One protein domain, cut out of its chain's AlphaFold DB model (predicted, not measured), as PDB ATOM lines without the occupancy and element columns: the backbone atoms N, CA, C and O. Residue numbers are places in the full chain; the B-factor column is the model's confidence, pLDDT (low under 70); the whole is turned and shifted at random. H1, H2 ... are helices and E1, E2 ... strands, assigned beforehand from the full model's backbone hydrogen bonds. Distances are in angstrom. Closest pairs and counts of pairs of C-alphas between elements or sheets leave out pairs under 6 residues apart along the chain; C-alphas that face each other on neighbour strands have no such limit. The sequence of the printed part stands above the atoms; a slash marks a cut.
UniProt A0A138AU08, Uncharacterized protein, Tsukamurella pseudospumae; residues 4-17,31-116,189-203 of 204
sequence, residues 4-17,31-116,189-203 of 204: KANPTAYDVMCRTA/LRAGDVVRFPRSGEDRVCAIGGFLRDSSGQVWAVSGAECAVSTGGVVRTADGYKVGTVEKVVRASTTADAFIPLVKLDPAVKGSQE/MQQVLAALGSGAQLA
ATOM      1  N   LYS A   4     120.445 158.979  58.625       79.56
ATOM      2  CA  LYS A   4     119.852 158.829  57.303       79.56
ATOM      3  C   LYS A   4     120.968 158.904  56.277       79.56
ATOM      4  O   LYS A   4     121.665 159.914  56.184       79.56
ATOM      5  N   ALA A   5     121.135 157.825  55.522       75.19
ATOM      6  CA  ALA A   5     121.972 157.850  54.337       75.19
ATOM      7  C   ALA A   5     121.211 158.569  53.216       75.19
ATOM      8  O   ALA A   5     120.066 158.227  52.918       75.19
ATOM      9  N   ASN A   6     121.854 159.546  52.591       69.25
ATOM     10  CA  ASN A   6     121.490 160.081  51.293       69.25
ATOM     11  C   ASN A   6     122.404 159.420  50.245       69.25
ATOM     12  O   ASN A   6     123.503 159.917  49.983       69.25
ATOM     13  N   PRO A   7     121.984 158.291  49.646       58.75
ATOM     14  CA  PRO A   7     122.827 157.526  48.730       58.75
ATOM     15  C   PRO A   7     123.168 158.292  47.448       58.75
ATOM     16  O   PRO A   7     124.196 158.015  46.843       58.75
ATOM     17  N   THR A   8     122.352 159.272  47.046       57.56
ATOM     18  CA  THR A   8     122.624 160.116  45.870       57.56
ATOM     19  C   THR A   8     123.694 161.176  46.119       57.56
ATOM     20  O   THR A   8     124.411 161.529  45.191       57.56
ATOM     21  N   ALA A   9     123.843 161.638  47.364       59.62
ATOM     22  CA  ALA A   9     124.901 162.566  47.768       59.62
ATOM     23  C   ALA A   9     126.116 161.858  48.395       59.62
ATOM     24  O   ALA A   9     127.063 162.518  48.795       59.62
ATOM     25  N   TYR A  10     126.085 160.520  48.502       64.25
ATOM     26  CA  TYR A  10     127.095 159.721  49.212       64.25
ATOM     27  C   TYR A  10     127.320 160.188  50.663       64.25
ATOM     28  O   TYR A  10     128.393 160.016  51.238       64.25
ATOM     29  N   ASP A  11     126.253 160.706  51.275       72.50
ATOM     30  CA  ASP A  11     126.276 161.354  52.581       72.50
ATOM     31  C   ASP A  11     125.508 160.566  53.624       72.50
ATOM     32  O   ASP A  11     124.444 160.017  53.349       72.50
ATOM     33  N   VAL A  12     126.015 160.550  54.852       80.44
ATOM     34  CA  VAL A  12     125.237 160.125  56.017       80.44
ATOM     35  C   VAL A  12     125.099 161.310  56.943       80.44
ATOM     36  O   VAL A  12     126.094 161.867  57.403       80.44
ATOM     37  N   MET A  13     123.850 161.662  57.232       79.88
ATOM     38  CA  MET A  13     123.513 162.682  58.210       79.88
ATOM     39  C   MET A  13     122.923 162.009  59.444       79.88
ATOM     40  O   MET A  13     122.003 161.193  59.354       79.88
ATOM     41  N   CYS A  14     123.454 162.331  60.612       79.50
ATOM     42  CA  CYS A  14     122.953 161.860  61.894       79.50
ATOM     43  C   CYS A  14     122.449 163.048  62.700       79.50
ATOM     44  O   CYS A  14     123.090 164.093  62.724       79.50
ATOM     45  N   ARG A  15     121.354 162.886  63.447       77.94
ATOM     46  CA  ARG A  15     120.934 163.906  64.424       77.94
ATOM     47  C   ARG A  15     122.104 164.262  65.341       77.94
ATOM     48  O   ARG A  15     122.703 163.332  65.887       77.94
ATOM     49  N   THR A  16     122.396 165.553  65.521       71.75
ATOM     50  CA  THR A  16     123.598 166.032  66.222       71.75
ATOM     51  C   THR A  16     123.872 165.286  67.525       71.75
ATOM     52  O   THR A  16     122.981 165.119  68.361       71.75
ATOM     53  N   ALA A  17     125.106 164.807  67.685       65.69
ATOM     54  CA  ALA A  17     125.530 164.145  68.909       65.69
ATOM     55  C   ALA A  17     125.640 165.177  70.035       65.69
ATOM     56  O   ALA A  17     126.541 166.012  70.045       65.69
ATOM     57  N   LEU A  31     142.099 157.324  68.096       94.19
ATOM     58  CA  LEU A  31     141.594 157.354  66.728       94.19
ATOM     59  C   LEU A  31     142.627 156.770  65.771       94.19
ATOM     60  O   LEU A  31     143.841 156.905  65.963       94.19
ATOM     61  N   ARG A  32     142.138 156.151  64.709       96.06
ATOM     62  CA  ARG A  32     142.915 155.636  63.587       96.06
ATOM     63  C   ARG A  32     142.485 156.321  62.300       96.06
ATOM     64  O   ARG A  32     141.345 156.760  62.164       96.06
ATOM     65  N   ALA A  33     143.396 156.412  61.339       95.62
ATOM     66  CA  ALA A  33     143.005 156.751  59.979       95.62
ATOM     67  C   ALA A  33     142.030 155.669  59.469       95.62
ATOM     68  O   ALA A  33     142.294 154.478  59.627       95.62
ATOM     69  N   GLY A  34     140.897 156.094  58.917       94.50
ATOM     70  CA  GLY A  34     139.745 155.257  58.584       94.50
ATOM     71  C   GLY A  34     138.623 155.277  59.631       94.50
ATOM     72  O   GLY A  34     137.503 154.904  59.291       94.50
ATOM     73  N   ASP A  35     138.866 155.750  60.861       94.75
ATOM     74  CA  ASP A  35     137.829 155.794  61.903       94.75
ATOM     75  C   ASP A  35     136.745 156.831  61.603       94.75
ATOM     76  O   ASP A  35     137.006 157.906  61.058       94.75
ATOM     77  N   VAL A  36     135.524 156.527  62.046       92.88
ATOM     78  CA  VAL A  36     134.347 157.381  61.877       92.88
ATOM     79  C   VAL A  36     134.357 158.565  62.839       92.88
ATOM     80  O   VAL A  36     134.456 158.410  64.059       92.88
ATOM     81  N   VAL A  37     134.106 159.749  62.289       93.69
ATOM     82  CA  VAL A  37     133.847 160.988  63.020       93.69
ATOM     83  C   VAL A  37     132.641 161.735  62.458       93.69
ATOM     84  O   VAL A  37     132.116 161.451  61.382       93.69
ATOM     85  N   ARG A  38     132.181 162.710  63.234       92.19
ATOM     86  CA  ARG A  38     130.972 163.486  63.005       92.19
ATOM     87  C   ARG A  38     131.322 164.961  62.931       92.19
ATOM     88  O   ARG A  38     131.810 165.530  63.909       92.19
ATOM     89  N   PHE A  39     131.039 165.567  61.787       92.94
ATOM     90  CA  PHE A  39     131.204 166.992  61.539       92.94
ATOM     91  C   PHE A  39     129.851 167.699  61.645       92.94
ATOM     92  O   PHE A  39     128.902 167.282  60.984       92.94
ATOM     93  N   PRO A  40     129.718 168.761  62.450       89.50
ATOM     94  CA  PRO A  40     128.436 169.428  62.632       89.50
ATOM     95  C   PRO A  40     128.023 170.209  61.379       89.50
ATOM     96  O   PRO A  40     128.832 170.910  60.771       89.50
ATOM     97  N   ARG A  41     126.738 170.129  61.024       85.75
ATOM     98  CA  ARG A  41     126.108 170.825  59.894       85.75
ATOM     99  C   ARG A  41     124.639 171.146  60.208       85.75
ATOM    100  O   ARG A  41     123.754 170.328  59.997       85.75
ATOM    101  N   SER A  42     124.390 172.367  60.686       79.62
ATOM    102  CA  SER A  42     123.062 172.981  60.888       79.62
ATOM    103  C   SER A  42     121.940 172.020  61.333       79.62
ATOM    104  O   SER A  42     121.016 171.737  60.576       79.62
ATOM    105  N   GLY A  43     122.003 171.550  62.583       76.00
ATOM    106  CA  GLY A  43     120.977 170.685  63.192       76.00
ATOM    107  C   GLY A  43     121.188 169.179  62.991       76.00
ATOM    108  O   GLY A  43     120.542 168.374  63.668       76.00
ATOM    109  N   GLU A  44     122.123 168.792  62.125       85.81
ATOM    110  CA  GLU A  44     122.584 167.418  61.935       85.81
ATOM    111  C   GLU A  44     124.118 167.372  61.922       85.81
ATOM    112  O   GLU A  44     124.788 168.400  61.876       85.81
ATOM    113  N   ASP A  45     124.695 166.175  61.974       87.69
ATOM    114  CA  ASP A  45     126.120 165.954  61.765       87.69
ATOM    115  C   ASP A  45     126.323 165.100  60.517       87.69
ATOM    116  O   ASP A  45     125.680 164.058  60.369       87.69
ATOM    117  N   ARG A  46     127.259 165.502  59.659       90.00
ATOM    118  CA  ARG A  46     127.758 164.682  58.556       90.00
ATOM    119  C   ARG A  46     128.747 163.659  59.104       90.00
ATOM    120  O   ARG A  46     129.642 164.005  59.877       90.00
ATOM    121  N   VAL A  47     128.577 162.401  58.724       91.38
ATOM    122  CA  VAL A  47     129.487 161.314  59.092       91.38
ATOM    123  C   VAL A  47     130.548 161.170  58.014       91.38
ATOM    124  O   VAL A  47     130.223 161.045  56.836       91.38
ATOM    125  N   CYS A  48     131.801 161.164  58.446       93.44
ATOM    126  CA  CYS A  48     132.968 160.990  57.597       93.44
ATOM    127  C   CYS A  48     134.011 160.128  58.305       93.44
ATOM    128  O   CYS A  48     133.930 159.900  59.511       93.44
ATOM    129  N   ALA A  49     135.028 159.709  57.570       94.75
ATOM    130  CA  ALA A  49     136.206 159.061  58.110       94.75
ATOM    131  C   ALA A  49     137.356 160.056  58.330       94.75
ATOM    132  O   ALA A  49     137.472 161.085  57.655       94.75
ATOM    133  N   ILE A  50     138.245 159.736  59.267       96.38
ATOM    134  CA  ILE A  50     139.533 160.415  59.404       96.38
ATOM    135  C   ILE A  50     140.477 159.929  58.311       96.38
ATOM    136  O   ILE A  50     140.783 158.746  58.228       96.38
ATOM    137  N   GLY A  51     140.992 160.853  57.514       95.75
ATOM    138  CA  GLY A  51     141.962 160.572  56.463       95.75
ATOM    139  C   GLY A  51     143.374 160.378  56.982       95.75
ATOM    140  O   GLY A  51     144.142 159.575  56.473       95.75
ATOM    141  N   GLY A  52     143.732 161.098  58.031       96.62
ATOM    142  CA  GLY A  52     145.045 160.976  58.632       96.62
ATOM    143  C   GLY A  52     145.283 162.043  59.673       96.62
ATOM    144  O   GLY A  52     144.426 162.884  59.954       96.62
ATOM    145  N   PHE A  53     146.479 162.000  60.223       97.75
ATOM    146  CA  PHE A  53     146.967 162.873  61.262       97.75
ATOM    147  C   PHE A  53     148.207 163.599  60.763       97.75
ATOM    148  O   PHE A  53     149.152 163.008  60.241       97.75
ATOM    149  N   LEU A  54     148.193 164.910  60.935       97.31
ATOM    150  CA  LEU A  54     149.269 165.812  60.573       97.31
ATOM    151  C   LEU A  54     149.806 166.450  61.846       97.31
ATOM    152  O   LEU A  54     149.088 166.583  62.836       97.31
ATOM    153  N   ARG A  55     151.066 166.852  61.831       97.00
ATOM    154  CA  ARG A  55     151.693 167.609  62.905       97.00
ATOM    155  C   ARG A  55     152.293 168.869  62.315       97.00
ATOM    156  O   ARG A  55     153.020 168.777  61.329       97.00
ATOM    157  N   ASP A  56     151.979 170.017  62.899       96.56
ATOM    158  CA  ASP A  56     152.642 171.269  62.535       96.56
ATOM    159  C   ASP A  56     153.969 171.453  63.294       96.56
ATOM    160  O   ASP A  56     154.348 170.644  64.145       96.56
ATOM    161  N   SER A  57     154.694 172.526  62.985       95.44
ATOM    162  CA  SER A  57     155.998 172.824  63.586       95.44
ATOM    163  C   SER A  57     155.946 173.116  65.090       95.44
ATOM    164  O   SER A  57     156.971 173.003  65.760       95.44
ATOM    165  N   SER A  58     154.772 173.445  65.643       95.19
ATOM    166  CA  SER A  58     154.577 173.627  67.089       95.19
ATOM    167  C   SER A  58     154.369 172.306  67.836       95.19
ATOM    168  O   SER A  58     154.362 172.275  69.065       95.19
ATOM    169  N   GLY A  59     154.194 171.204  67.103       95.06
ATOM    170  CA  GLY A  59     153.864 169.897  67.658       95.06
ATOM    171  C   GLY A  59     152.365 169.648  67.825       95.06
ATOM    172  O   GLY A  59     151.987 168.556  68.254       95.06
ATOM    173  N   GLN A  60     151.505 170.605  67.454       96.69
ATOM    174  CA  GLN A  60     150.059 170.410  67.460       96.69
ATOM    175  C   GLN A  60     149.675 169.353  66.423       96.69
ATOM    176  O   GLN A  60     150.100 169.397  65.265       96.69
ATOM    177  N   VAL A  61     148.841 168.404  66.852       97.44
ATOM    178  CA  VAL A  61     148.314 167.350  65.986       97.44
ATOM    179  C   VAL A  61     146.965 167.773  65.421       97.44
ATOM    180  O   VAL A  61     146.081 168.255  66.133       97.44
ATOM    181  N   TRP A  62     146.817 167.561  64.126       98.12
ATOM    182  CA  TRP A  62     145.634 167.851  63.343       98.12
ATOM    183  C   TRP A  62     145.112 166.551  62.757       98.12
ATOM    184  O   TRP A  62     145.908 165.707  62.358       98.12
ATOM    185  N   ALA A  63     143.800 166.388  62.662       97.62
ATOM    186  CA  ALA A  63     143.214 165.355  61.822       97.62
ATOM    187  C   ALA A  63     142.687 165.976  60.529       97.62
ATOM    188  O   ALA A  63     142.076 167.044  60.552       97.62
ATOM    189  N   VAL A  64     142.924 165.306  59.410       96.31
ATOM    190  CA  VAL A  64     142.386 165.675  58.097       96.31
ATOM    191  C   VAL A  64     141.257 164.719  57.728       96.31
ATOM    192  O   VAL A  64     141.303 163.541  58.078       96.31
ATOM    193  N   SER A  65     140.231 165.213  57.042       94.12
ATOM    194  CA  SER A  65     139.126 164.400  56.519       94.12
ATOM    195  C   SER A  65     138.803 164.799  55.078       94.12
ATOM    196  O   SER A  65     139.485 165.636  54.490       94.12
ATOM    197  N   GLY A  66     137.807 164.149  54.484       85.62
ATOM    198  CA  GLY A  66     137.493 164.246  53.065       85.62
ATOM    199  C   GLY A  66     136.912 165.591  52.678       85.62
ATOM    200  O   GLY A  66     136.402 166.344  53.517       85.62
ATOM    201  N   ALA A  67     136.973 165.864  51.376       78.44
ATOM    202  CA  ALA A  67     136.308 167.019  50.812       78.44
ATOM    203  C   ALA A  67     134.827 167.025  51.226       78.44
ATOM    204  O   ALA A  67     134.154 166.002  51.160       78.44
ATOM    205  N   GLU A  68     134.342 168.192  51.651       79.62
ATOM    206  CA  GLU A  68     132.955 168.468  52.049       79.62
ATOM    207  C   GLU A  68     132.506 167.939  53.422       79.62
ATOM    208  O   GLU A  68     131.391 168.252  53.855       79.62
ATOM    209  N   CYS A  69     133.352 167.213  54.156       88.19
ATOM    210  CA  CYS A  69     133.026 166.781  55.518       88.19
ATOM    211  C   CYS A  69     132.711 167.970  56.438       88.19
ATOM    212  O   CYS A  69     131.770 167.915  57.226       88.19
ATOM    213  N   ALA A  70     133.415 169.088  56.254       90.38
ATOM    214  CA  ALA A  70     133.004 170.399  56.739       90.38
ATOM    215  C   ALA A  70     133.446 171.490  55.758       90.38
ATOM    216  O   ALA A  70     134.534 171.426  55.190       90.38
ATOM    217  N   VAL A  71     132.592 172.499  55.580       87.69
ATOM    218  CA  VAL A  71     132.813 173.624  54.651       87.69
ATOM    219  C   VAL A  71     133.128 174.941  55.368       87.69
ATOM    220  O   VAL A  71     133.402 175.949  54.728       87.69
ATOM    221  N   SER A  72     133.096 174.944  56.701       89.25
ATOM    222  CA  SER A  72     133.369 176.114  57.536       89.25
ATOM    223  C   SER A  72     134.129 175.725  58.802       89.25
ATOM    224  O   SER A  72     134.116 174.569  59.232       89.25
ATOM    225  N   THR A  73     134.781 176.707  59.416       93.75
ATOM    226  CA  THR A  73     135.483 176.556  60.694       93.75
ATOM    227  C   THR A  73     134.525 176.665  61.888       93.75
ATOM    228  O   THR A  73     133.336 176.950  61.735       93.75
ATOM    229  N   GLY A  74     135.030 176.390  63.094       92.31
ATOM    230  CA  GLY A  74     134.308 176.494  64.367       92.31
ATOM    231  C   GLY A  74     133.481 175.258  64.743       92.31
ATOM    232  O   GLY A  74     133.026 175.142  65.880       92.31
ATOM    233  N   GLY A  75     133.311 174.305  63.822       92.25
ATOM    234  CA  GLY A  75     132.570 173.072  64.072       92.25
ATOM    235  C   GLY A  75     133.283 172.145  65.059       92.25
ATOM    236  O   GLY A  75     134.431 171.768  64.839       92.25
ATOM    237  N   VAL A  76     132.594 171.734  66.128       93.00
ATOM    238  CA  VAL A  76     133.099 170.735  67.083       93.00
ATOM    239  C   VAL A  76     132.908 169.330  66.520       93.00
ATOM    240  O   VAL A  76     131.776 168.861  66.392       93.00
ATOM    241  N   VAL A  77     134.018 168.653  66.240       94.25
ATOM    242  CA  VAL A  77     134.029 167.294  65.696       94.25
ATOM    243  C   VAL A  77     133.946 166.289  66.836       94.25
ATOM    244  O   VAL A  77     134.534 166.487  67.908       94.25
ATOM    245  N   ARG A  78     133.204 165.205  66.612       92.69
ATOM    246  CA  ARG A  78     133.003 164.138  67.599       92.69
ATOM    247  C   ARG A  78     133.253 162.759  67.013       92.69
ATOM    248  O   ARG A  78     133.140 162.569  65.807       92.69
ATOM    249  N   THR A  79     133.548 161.790  67.865       89.88
ATOM    250  CA  THR A  79     133.468 160.366  67.526       89.88
ATOM    251  C   THR A  79     132.018 159.956  67.238       89.88
ATOM    252  O   THR A  79     131.072 160.697  67.534       89.88
ATOM    253  N   ALA A  80     131.812 158.765  66.669       84.00
ATOM    254  CA  ALA A  80     130.471 158.242  66.386       84.00
ATOM    255  C   ALA A  80     129.567 158.173  67.638       84.00
ATOM    256  O   ALA A  80     128.382 158.513  67.568       84.00
ATOM    257  N   ASP A  81     130.145 157.803  68.782       79.94
ATOM    258  CA  ASP A  81     129.520 157.724  70.109       79.94
ATOM    259  C   ASP A  81     129.463 159.071  70.860       79.94
ATOM    260  O   ASP A  81     128.852 159.164  71.923       79.94
ATOM    261  N   GLY A  82     129.989 160.149  70.266       82.81
ATOM    262  CA  GLY A  82     129.701 161.525  70.671       82.81
ATOM    263  C   GLY A  82     130.753 162.209  71.545       82.81
ATOM    264  O   GLY A  82     130.510 163.336  71.982       82.81
ATOM    265  N   TYR A  83     131.918 161.600  71.761       86.38
ATOM    266  CA  TYR A  83     133.029 162.256  72.448       86.38
ATOM    267  C   TYR A  83     133.667 163.324  71.565       86.38
ATOM    268  O   TYR A  83     133.906 163.106  70.377       86.38
ATOM    269  N   LYS A  84     133.968 164.490  72.143       90.62
ATOM    270  CA  LYS A  84     134.682 165.564  71.441       90.62
ATOM    271  C   LYS A  84     136.088 165.105  71.054       90.62
ATOM    272  O   LYS A  84     136.835 164.642  71.910       90.62
ATOM    273  N   VAL A  85     136.440 165.284  69.779       92.88
ATOM    274  CA  VAL A  85     137.801 165.029  69.278       92.88
ATOM    275  C   VAL A  85     138.594 166.317  69.056       92.88
ATOM    276  O   VAL A  85     139.820 166.317  69.132       92.88
ATOM    277  N   GLY A  86     137.905 167.422  68.771       95.31
ATOM    278  CA  GLY A  86     138.542 168.692  68.448       95.31
ATOM    279  C   GLY A  86     137.596 169.659  67.747       95.31
ATOM    280  O   GLY A  86     136.375 169.468  67.748       95.31
ATOM    281  N   THR A  87     138.171 170.683  67.125       96.75
ATOM    282  CA  THR A  87     137.431 171.724  66.397       96.75
ATOM    283  C   THR A  87     138.000 171.887  64.992       96.75
ATOM    284  O   THR A  87     139.216 171.851  64.806       96.75
ATOM    285  N   VAL A  88     137.138 172.080  63.990       97.19
ATOM    286  CA  VAL A  88     137.563 172.478  62.641       97.19
ATOM    287  C   VAL A  88     138.103 173.907  62.707       97.19
ATOM    288  O   VAL A  88     137.322 174.850  62.816       97.19
ATOM    289  N   GLU A  89     139.419 174.094  62.653       96.94
ATOM    290  CA  GLU A  89     140.017 175.443  62.692       96.94
ATOM    291  C   GLU A  89     140.503 175.919  61.324       96.94
ATOM    292  O   GLU A  89     140.665 177.120  61.118       96.94
ATOM    293  N   LYS A  90     140.704 175.004  60.370       95.38
ATOM    294  CA  LYS A  90     141.080 175.345  58.997       95.38
ATOM    295  C   LYS A  90     140.271 174.530  58.003       95.38
ATOM    296  O   LYS A  90     139.907 173.385  58.264       95.38
ATOM    297  N   VAL A  91     140.023 175.133  56.849       93.00
ATOM    298  CA  VAL A  91     139.387 174.492  55.704       93.00
ATOM    299  C   VAL A  91     140.189 174.884  54.470       93.00
ATOM    300  O   VAL A  91     140.330 176.069  54.174       93.00
ATOM    301  N   VAL A  92     140.757 173.898  53.781       91.56
ATOM    302  CA  VAL A  92     141.600 174.110  52.597       91.56
ATOM    303  C   VAL A  92     140.784 173.806  51.356       91.56
ATOM    304  O   VAL A  92     140.146 172.759  51.262       91.56
ATOM    305  N   ARG A  93     140.783 174.722  50.389       83.75
ATOM    306  CA  ARG A  93     140.059 174.514  49.138       83.75
ATOM    307  C   ARG A  93     140.804 173.481  48.291       83.75
ATOM    308  O   ARG A  93     141.924 173.733  47.870       83.75
ATOM    309  N   ALA A  94     140.179 172.334  48.052       72.25
ATOM    310  CA  ALA A  94     140.747 171.251  47.257       72.25
ATOM    311  C   ALA A  94     140.698 171.568  45.756       72.25
ATOM    312  O   ALA A  94     141.607 171.217  45.014       72.25
ATOM    313  N   SER A  95     139.644 172.236  45.286       70.31
ATOM    314  CA  SER A  95     139.455 172.529  43.862       70.31
ATOM    315  C   SER A  95     139.292 174.023  43.608       70.31
ATOM    316  O   SER A  95     138.600 174.719  44.346       70.31
ATOM    317  N   THR A  96     139.891 174.521  42.528       62.50
ATOM    318  CA  THR A  96     139.687 175.900  42.060       62.50
ATOM    319  C   THR A  96     138.354 176.087  41.335       62.50
ATOM    320  O   THR A  96     137.903 177.220  41.191       62.50
ATOM    321  N   THR A  97     137.713 174.997  40.902       52.25
ATOM    322  CA  THR A  97     136.498 175.017  40.072       52.25
ATOM    323  C   THR A  97     135.264 174.439  40.763       52.25
ATOM    324  O   THR A  97     134.158 174.622  40.265       52.25
ATOM    325  N   ALA A  98     135.430 173.773  41.910       64.50
ATOM    326  CA  ALA A  98     134.342 173.200  42.698       64.50
ATOM    327  C   ALA A  98     134.462 173.592  44.178       64.50
ATOM    328  O   ALA A  98     135.561 173.846  44.678       64.50
ATOM    329  N   ASP A  99     133.338 173.583  44.897       65.00
ATOM    330  CA  ASP A  99     133.263 173.833  46.345       65.00
ATOM    331  C   ASP A  99     133.681 172.596  47.159       65.00
ATOM    332  O   ASP A  99     132.981 172.117  48.047       65.00
ATOM    333  N   ALA A 100     134.859 172.064  46.832       76.50
ATOM    334  CA  ALA A 100     135.484 170.956  47.532       76.50
ATOM    335  C   ALA A 100     136.446 171.505  48.592       76.50
ATOM    336  O   ALA A 100     137.414 172.201  48.277       76.50
ATOM    337  N   PHE A 101     136.179 171.174  49.852       87.31
ATOM    338  CA  PHE A 101     136.846 171.745  51.019       87.31
ATOM    339  C   PHE A 101     137.364 170.644  51.942       87.31
ATOM    340  O   PHE A 101     136.574 169.837  52.417       87.31
ATOM    341  N   ILE A 102     138.670 170.621  52.206       92.06
ATOM    342  CA  ILE A 102     139.338 169.667  53.096       92.06
ATOM    343  C   ILE A 102     139.405 170.277  54.500       92.06
ATOM    344  O   ILE A 102     140.150 171.244  54.705       92.06
ATOM    345  N   PRO A 103     138.643 169.762  55.478       94.81
ATOM    346  CA  PRO A 103     138.692 170.277  56.834       94.81
ATOM    347  C   PRO A 103     139.917 169.746  57.586       94.81
ATOM    348  O   PRO A 103     140.256 168.563  57.506       94.81
ATOM    349  N   LEU A 104     140.531 170.623  58.379       97.19
ATOM    350  CA  LEU A 104     141.526 170.258  59.378       97.19
ATOM    351  C   LEU A 104     140.961 170.493  60.776       97.19
ATOM    352  O   LEU A 104     140.579 171.606  61.153       97.19
ATOM    353  N   VAL A 105     140.949 169.417  61.550       98.06
ATOM    354  CA  VAL A 105     140.488 169.380  62.932       98.06
ATOM    355  C   VAL A 105     141.697 169.512  63.836       98.06
ATOM    356  O   VAL A 105     142.544 168.620  63.858       98.06
ATOM    357  N   LYS A 106     141.784 170.591  64.608       97.88
ATOM    358  CA  LYS A 106     142.773 170.673  65.679       97.88
ATOM    359  C   LYS A 106     142.352 169.722  66.785       97.88
ATOM    360  O   LYS A 106     141.269 169.892  67.350       97.88
ATOM    361  N   LEU A 107     143.169 168.707  67.052       96.75
ATOM    362  CA  LEU A 107     142.829 167.693  68.040       96.75
ATOM    363  C   LEU A 107     143.014 168.214  69.461       96.75
ATOM    364  O   LEU A 107     144.003 168.886  69.771       96.75
ATOM    365  N   ASP A 108     142.076 167.836  70.326       94.31
ATOM    366  CA  ASP A 108     142.212 168.034  71.763       94.31
ATOM    367  C   ASP A 108     143.387 167.178  72.300       94.31
ATOM    368  O   ASP A 108     143.607 166.062  71.818       94.31
ATOM    369  N   PRO A 109     144.128 167.623  73.337       90.81
ATOM    370  CA  PRO A 109     145.322 166.917  73.834       90.81
ATOM    371  C   PRO A 109     145.093 165.464  74.292       90.81
ATOM    372  O   PRO A 109     146.015 164.635  74.250       90.81
ATOM    373  N   ALA A 110     143.867 165.159  74.726       90.19
ATOM    374  CA  ALA A 110     143.425 163.836  75.164       90.19
ATOM    375  C   ALA A 110     143.173 162.855  74.001       90.19
ATOM    376  O   ALA A 110     142.935 161.671  74.239       90.19
ATOM    377  N   VAL A 111     143.232 163.315  72.749       93.00
ATOM    378  CA  VAL A 111     143.049 162.475  71.563       93.00
ATOM    379  C   VAL A 111     144.403 162.045  71.017       93.00
ATOM    380  O   VAL A 111     145.289 162.866  70.774       93.00
ATOM    381  N   LYS A 112     144.570 160.742  70.799       94.19
ATOM    382  CA  LYS A 112     145.753 160.151  70.170       94.19
ATOM    383  C   LYS A 112     145.358 159.530  68.840       94.19
ATOM    384  O   LYS A 112     144.643 158.530  68.801       94.19
ATOM    385  N   GLY A 113     145.825 160.155  67.764       94.69
ATOM    386  CA  GLY A 113     145.713 159.640  66.406       94.69
ATOM    387  C   GLY A 113     146.797 158.616  66.087       94.69
ATOM    388  O   GLY A 113     147.891 158.660  66.649       94.69
ATOM    389  N   SER A 114     146.493 157.702  65.175       95.94
ATOM    390  CA  SER A 114     147.434 156.718  64.642       95.94
ATOM    391  C   SER A 114     147.136 156.421  63.178       95.94
ATOM    392  O   SER A 114     145.987 156.449  62.742       95.94
ATOM    393  N   GLN A 115     148.174 156.142  62.402       96.00
ATOM    394  CA  GLN A 115     148.041 155.840  60.983       96.00
ATOM    395  C   GLN A 115     149.174 154.938  60.512       96.00
ATOM    396  O   GLN A 115     150.273 154.958  61.067       96.00
ATOM    397  N   GLU A 116     148.907 154.172  59.459       92.44
ATOM    398  CA  GLU A 116     149.921 153.334  58.818       92.44
ATOM    399  C   GLU A 116     150.789 154.135  57.846       92.44
ATOM    400  O   GLU A 116     151.988 153.884  57.739       92.44
ATOM    401  N   MET A 189     146.725 167.315  49.059       88.50
ATOM    402  CA  MET A 189     147.304 167.017  50.377       88.50
ATOM    403  C   MET A 189     148.576 167.827  50.679       88.50
ATOM    404  O   MET A 189     148.803 168.205  51.829       88.50
ATOM    405  N   GLN A 190     149.385 168.169  49.672       88.56
ATOM    406  CA  GLN A 190     150.510 169.096  49.851       88.56
ATOM    407  C   GLN A 190     150.034 170.524  50.153       88.56
ATOM    408  O   GLN A 190     150.631 171.209  50.984       88.56
ATOM    409  N   GLN A 191     148.924 170.973  49.557       89.38
ATOM    410  CA  GLN A 191     148.311 172.262  49.911       89.38
ATOM    411  C   GLN A 191     147.803 172.270  51.359       89.38
ATOM    412  O   GLN A 191     147.936 173.277  52.055       89.38
ATOM    413  N   VAL A 192     147.275 171.140  51.840       91.62
ATOM    414  CA  VAL A 192     146.880 170.962  53.248       91.62
ATOM    415  C   VAL A 192     148.080 171.135  54.183       91.62
ATOM    416  O   VAL A 192     147.977 171.864  55.170       91.62
ATOM    417  N   LEU A 193     149.230 170.531  53.865       92.88
ATOM    418  CA  LEU A 193     150.466 170.736  54.630       92.88
ATOM    419  C   LEU A 193     150.927 172.198  54.585       92.88
ATOM    420  O   LEU A 193     151.234 172.777  55.625       92.88
ATOM    421  N   ALA A 194     150.911 172.826  53.408       92.12
ATOM    422  CA  ALA A 194     151.282 174.231  53.261       92.12
ATOM    423  C   ALA A 194     150.395 175.157  54.114       92.12
ATOM    424  O   ALA A 194     150.894 176.101  54.726       92.12
ATOM    425  N   ALA A 195     149.098 174.853  54.232       92.31
ATOM    426  CA  ALA A 195     148.170 175.596  55.082       92.31
ATOM    427  C   ALA A 195     148.458 175.447  56.589       92.31
ATOM    428  O   ALA A 195     148.038 176.297  57.382       92.31
ATOM    429  N   LEU A 196     149.162 174.391  57.011       94.31
ATOM    430  CA  LEU A 196     149.656 174.219  58.383       94.31
ATOM    431  C   LEU A 196     150.985 174.943  58.645       94.31
ATOM    432  O   LEU A 196     151.309 175.189  59.804       94.31
ATOM    433  N   GLY A 197     151.695 175.354  57.593       92.75
ATOM    434  CA  GLY A 197     152.952 176.093  57.671       92.75
ATOM    435  C   GLY A 197     154.188 175.228  57.418       92.75
ATOM    436  O   GLY A 197     154.124 174.003  57.306       92.75
ATOM    437  N   SER A 198     155.348 175.881  57.304       90.94
ATOM    438  CA  SER A 198     156.622 175.210  57.026       90.94
ATOM    439  C   SER A 198     156.979 174.204  58.122       90.94
ATOM    440  O   SER A 198     156.960 174.545  59.305       90.94
ATOM    441  N   GLY A 199     157.355 172.987  57.722       89.62
ATOM    442  CA  GLY A 199     157.697 171.897  58.644       89.62
ATOM    443  C   GLY A 199     156.508 171.034  59.071       89.62
ATOM    444  O   GLY A 199     156.699 170.095  59.842       89.62
ATOM    445  N   ALA A 200     155.299 171.313  58.570       95.31
ATOM    446  CA  ALA A 200     154.176 170.406  58.738       95.31
ATOM    447  C   ALA A 200     154.432 169.070  58.024       95.31
ATOM    448  O   ALA A 200     154.938 169.031  56.902       95.31
ATOM    449  N   GLN A 201     154.057 167.971  58.674       95.44
ATOM    450  CA  GLN A 201     154.288 166.609  58.190       95.44
ATOM    451  C   GLN A 201     153.212 165.648  58.704       95.44
ATOM    452  O   GLN A 201     152.357 166.032  59.503       95.44
ATOM    453  N   LEU A 202     153.247 164.387  58.271       94.69
ATOM    454  CA  LEU A 202     152.421 163.346  58.885       94.69
ATOM    455  C   LEU A 202     152.813 163.153  60.358       94.69
ATOM    456  O   LEU A 202     153.991 163.165  60.710       94.69
ATOM    457  N   ALA A 203     151.822 162.950  61.224       92.06
ATOM    458  CA  ALA A 203     152.041 162.617  62.625       92.06
ATOM    459  C   ALA A 203     152.339 161.113  62.749       92.06
ATOM    460  O   ALA A 203     151.426 160.307  62.931       92.06
TER     461      ALA A 203
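This is residues 4 to 17, 31 to 116 and 189 to 203 of the 204 residues of an uncharacterized protein of Tsukamurella pseudospumae (UniProt A0A138AU08). A closed barrel of six strands forms the body, with the hairpin E1 and E2 extending its wall at one end through E2 and E4, and the short helix H1 packed outside it over E8. Round the ring run E3, E4, E5, E8, E7, E6 and back to E3, antiparallel throughout. The printed part has 115 residues, with nine named strands, E1 to E9, followed by one named helix, H1; the class is mostly strand. It is compact, with a radius of gyration of the C-alphas of 13.4 A, and spans 40 by 37 by 26 A.

Begin in the barrel with E4, the longest strand, residues 44 to 55: find C-alpha 44 at (122.584, 167.418, 61.935) and go 29.1 A to C-alpha 55; it bends by 70 degrees at residue 51. The ring also holds E3, residues 36 to 41, 15.9 A; E5, residues 61 to 65, 13.5 A; E6, residues 76 to 79, 10.4 A; E7, residues 84 to 93, 24.6 A, which bends by 55 degrees at residue 89; and E8, residues 101 to 107, 18.5 A. Outside the ring are E1, residues 4 to 6, 6.4 A, starting at (119.852, 158.829, 57.303), E2, residues 11 to 15, 13.2 A, and E9, residues 111 to 114, 10.0 A. H1, residues 189 to 196, runs 11.0 A to C-alpha 196 at (149.656, 174.219, 58.383).

E3, E4 and E5 are a meander, each strand the antiparallel neighbour of the one before, and so are E6, E7 and E8. E3, E4, E5 and E6 form a Greek key, four strands in a row of which three are a meander and the first is the antiparallel neighbour of the fourth, and E5, E6, E7 and E8 form another. Look for N 39 and O 46 at 2.8 A between E3 and E4, N 54 and O 62 at 2.8 A between E4 and E5, and N 63 and O 105 at 2.8 A between E5 and E8. Further round, N 104 and O 90 are 2.8 A apart between E8 and E7, N 77 and O 86 2.9 A between E7 and E6, and N 38 and O 78 2.7 A between E6 and E3. E2 and E4 are antiparallel neighbours, with N 45 and O 14 at 2.7 A, and in the hairpin E1 and E2, N 6 and O 11 are 2.7 A apart. E9 pairs with no named strand; its closest C-alpha to E4 is that of Gly 113, 6.2 A from that of Phe 53. H1 is on the barrel, outside it, at a height over the sheet of 7.5 A, and its closest C-alpha to E7 is that of Val 192, 6.2 A from that of Val 92. In H1 every O i to N i+4 pair is within hydrogen-bond range.

The C-alphas of Thr 8 and Ser 58 are the two farthest apart, 40.7 A. Residues 18 to 30 are not printed, a gap of 17.6 A from C-alpha 17 to C-alpha 31; nor are residues 117 to 188, a gap of 16.3 A from C-alpha 116 to C-alpha 189. Of the links that are printed whole, none is long. The mean pLDDT of the printed part is 88.0; look for values under 70 at residues 6 to 10, 17 and 96 to 99.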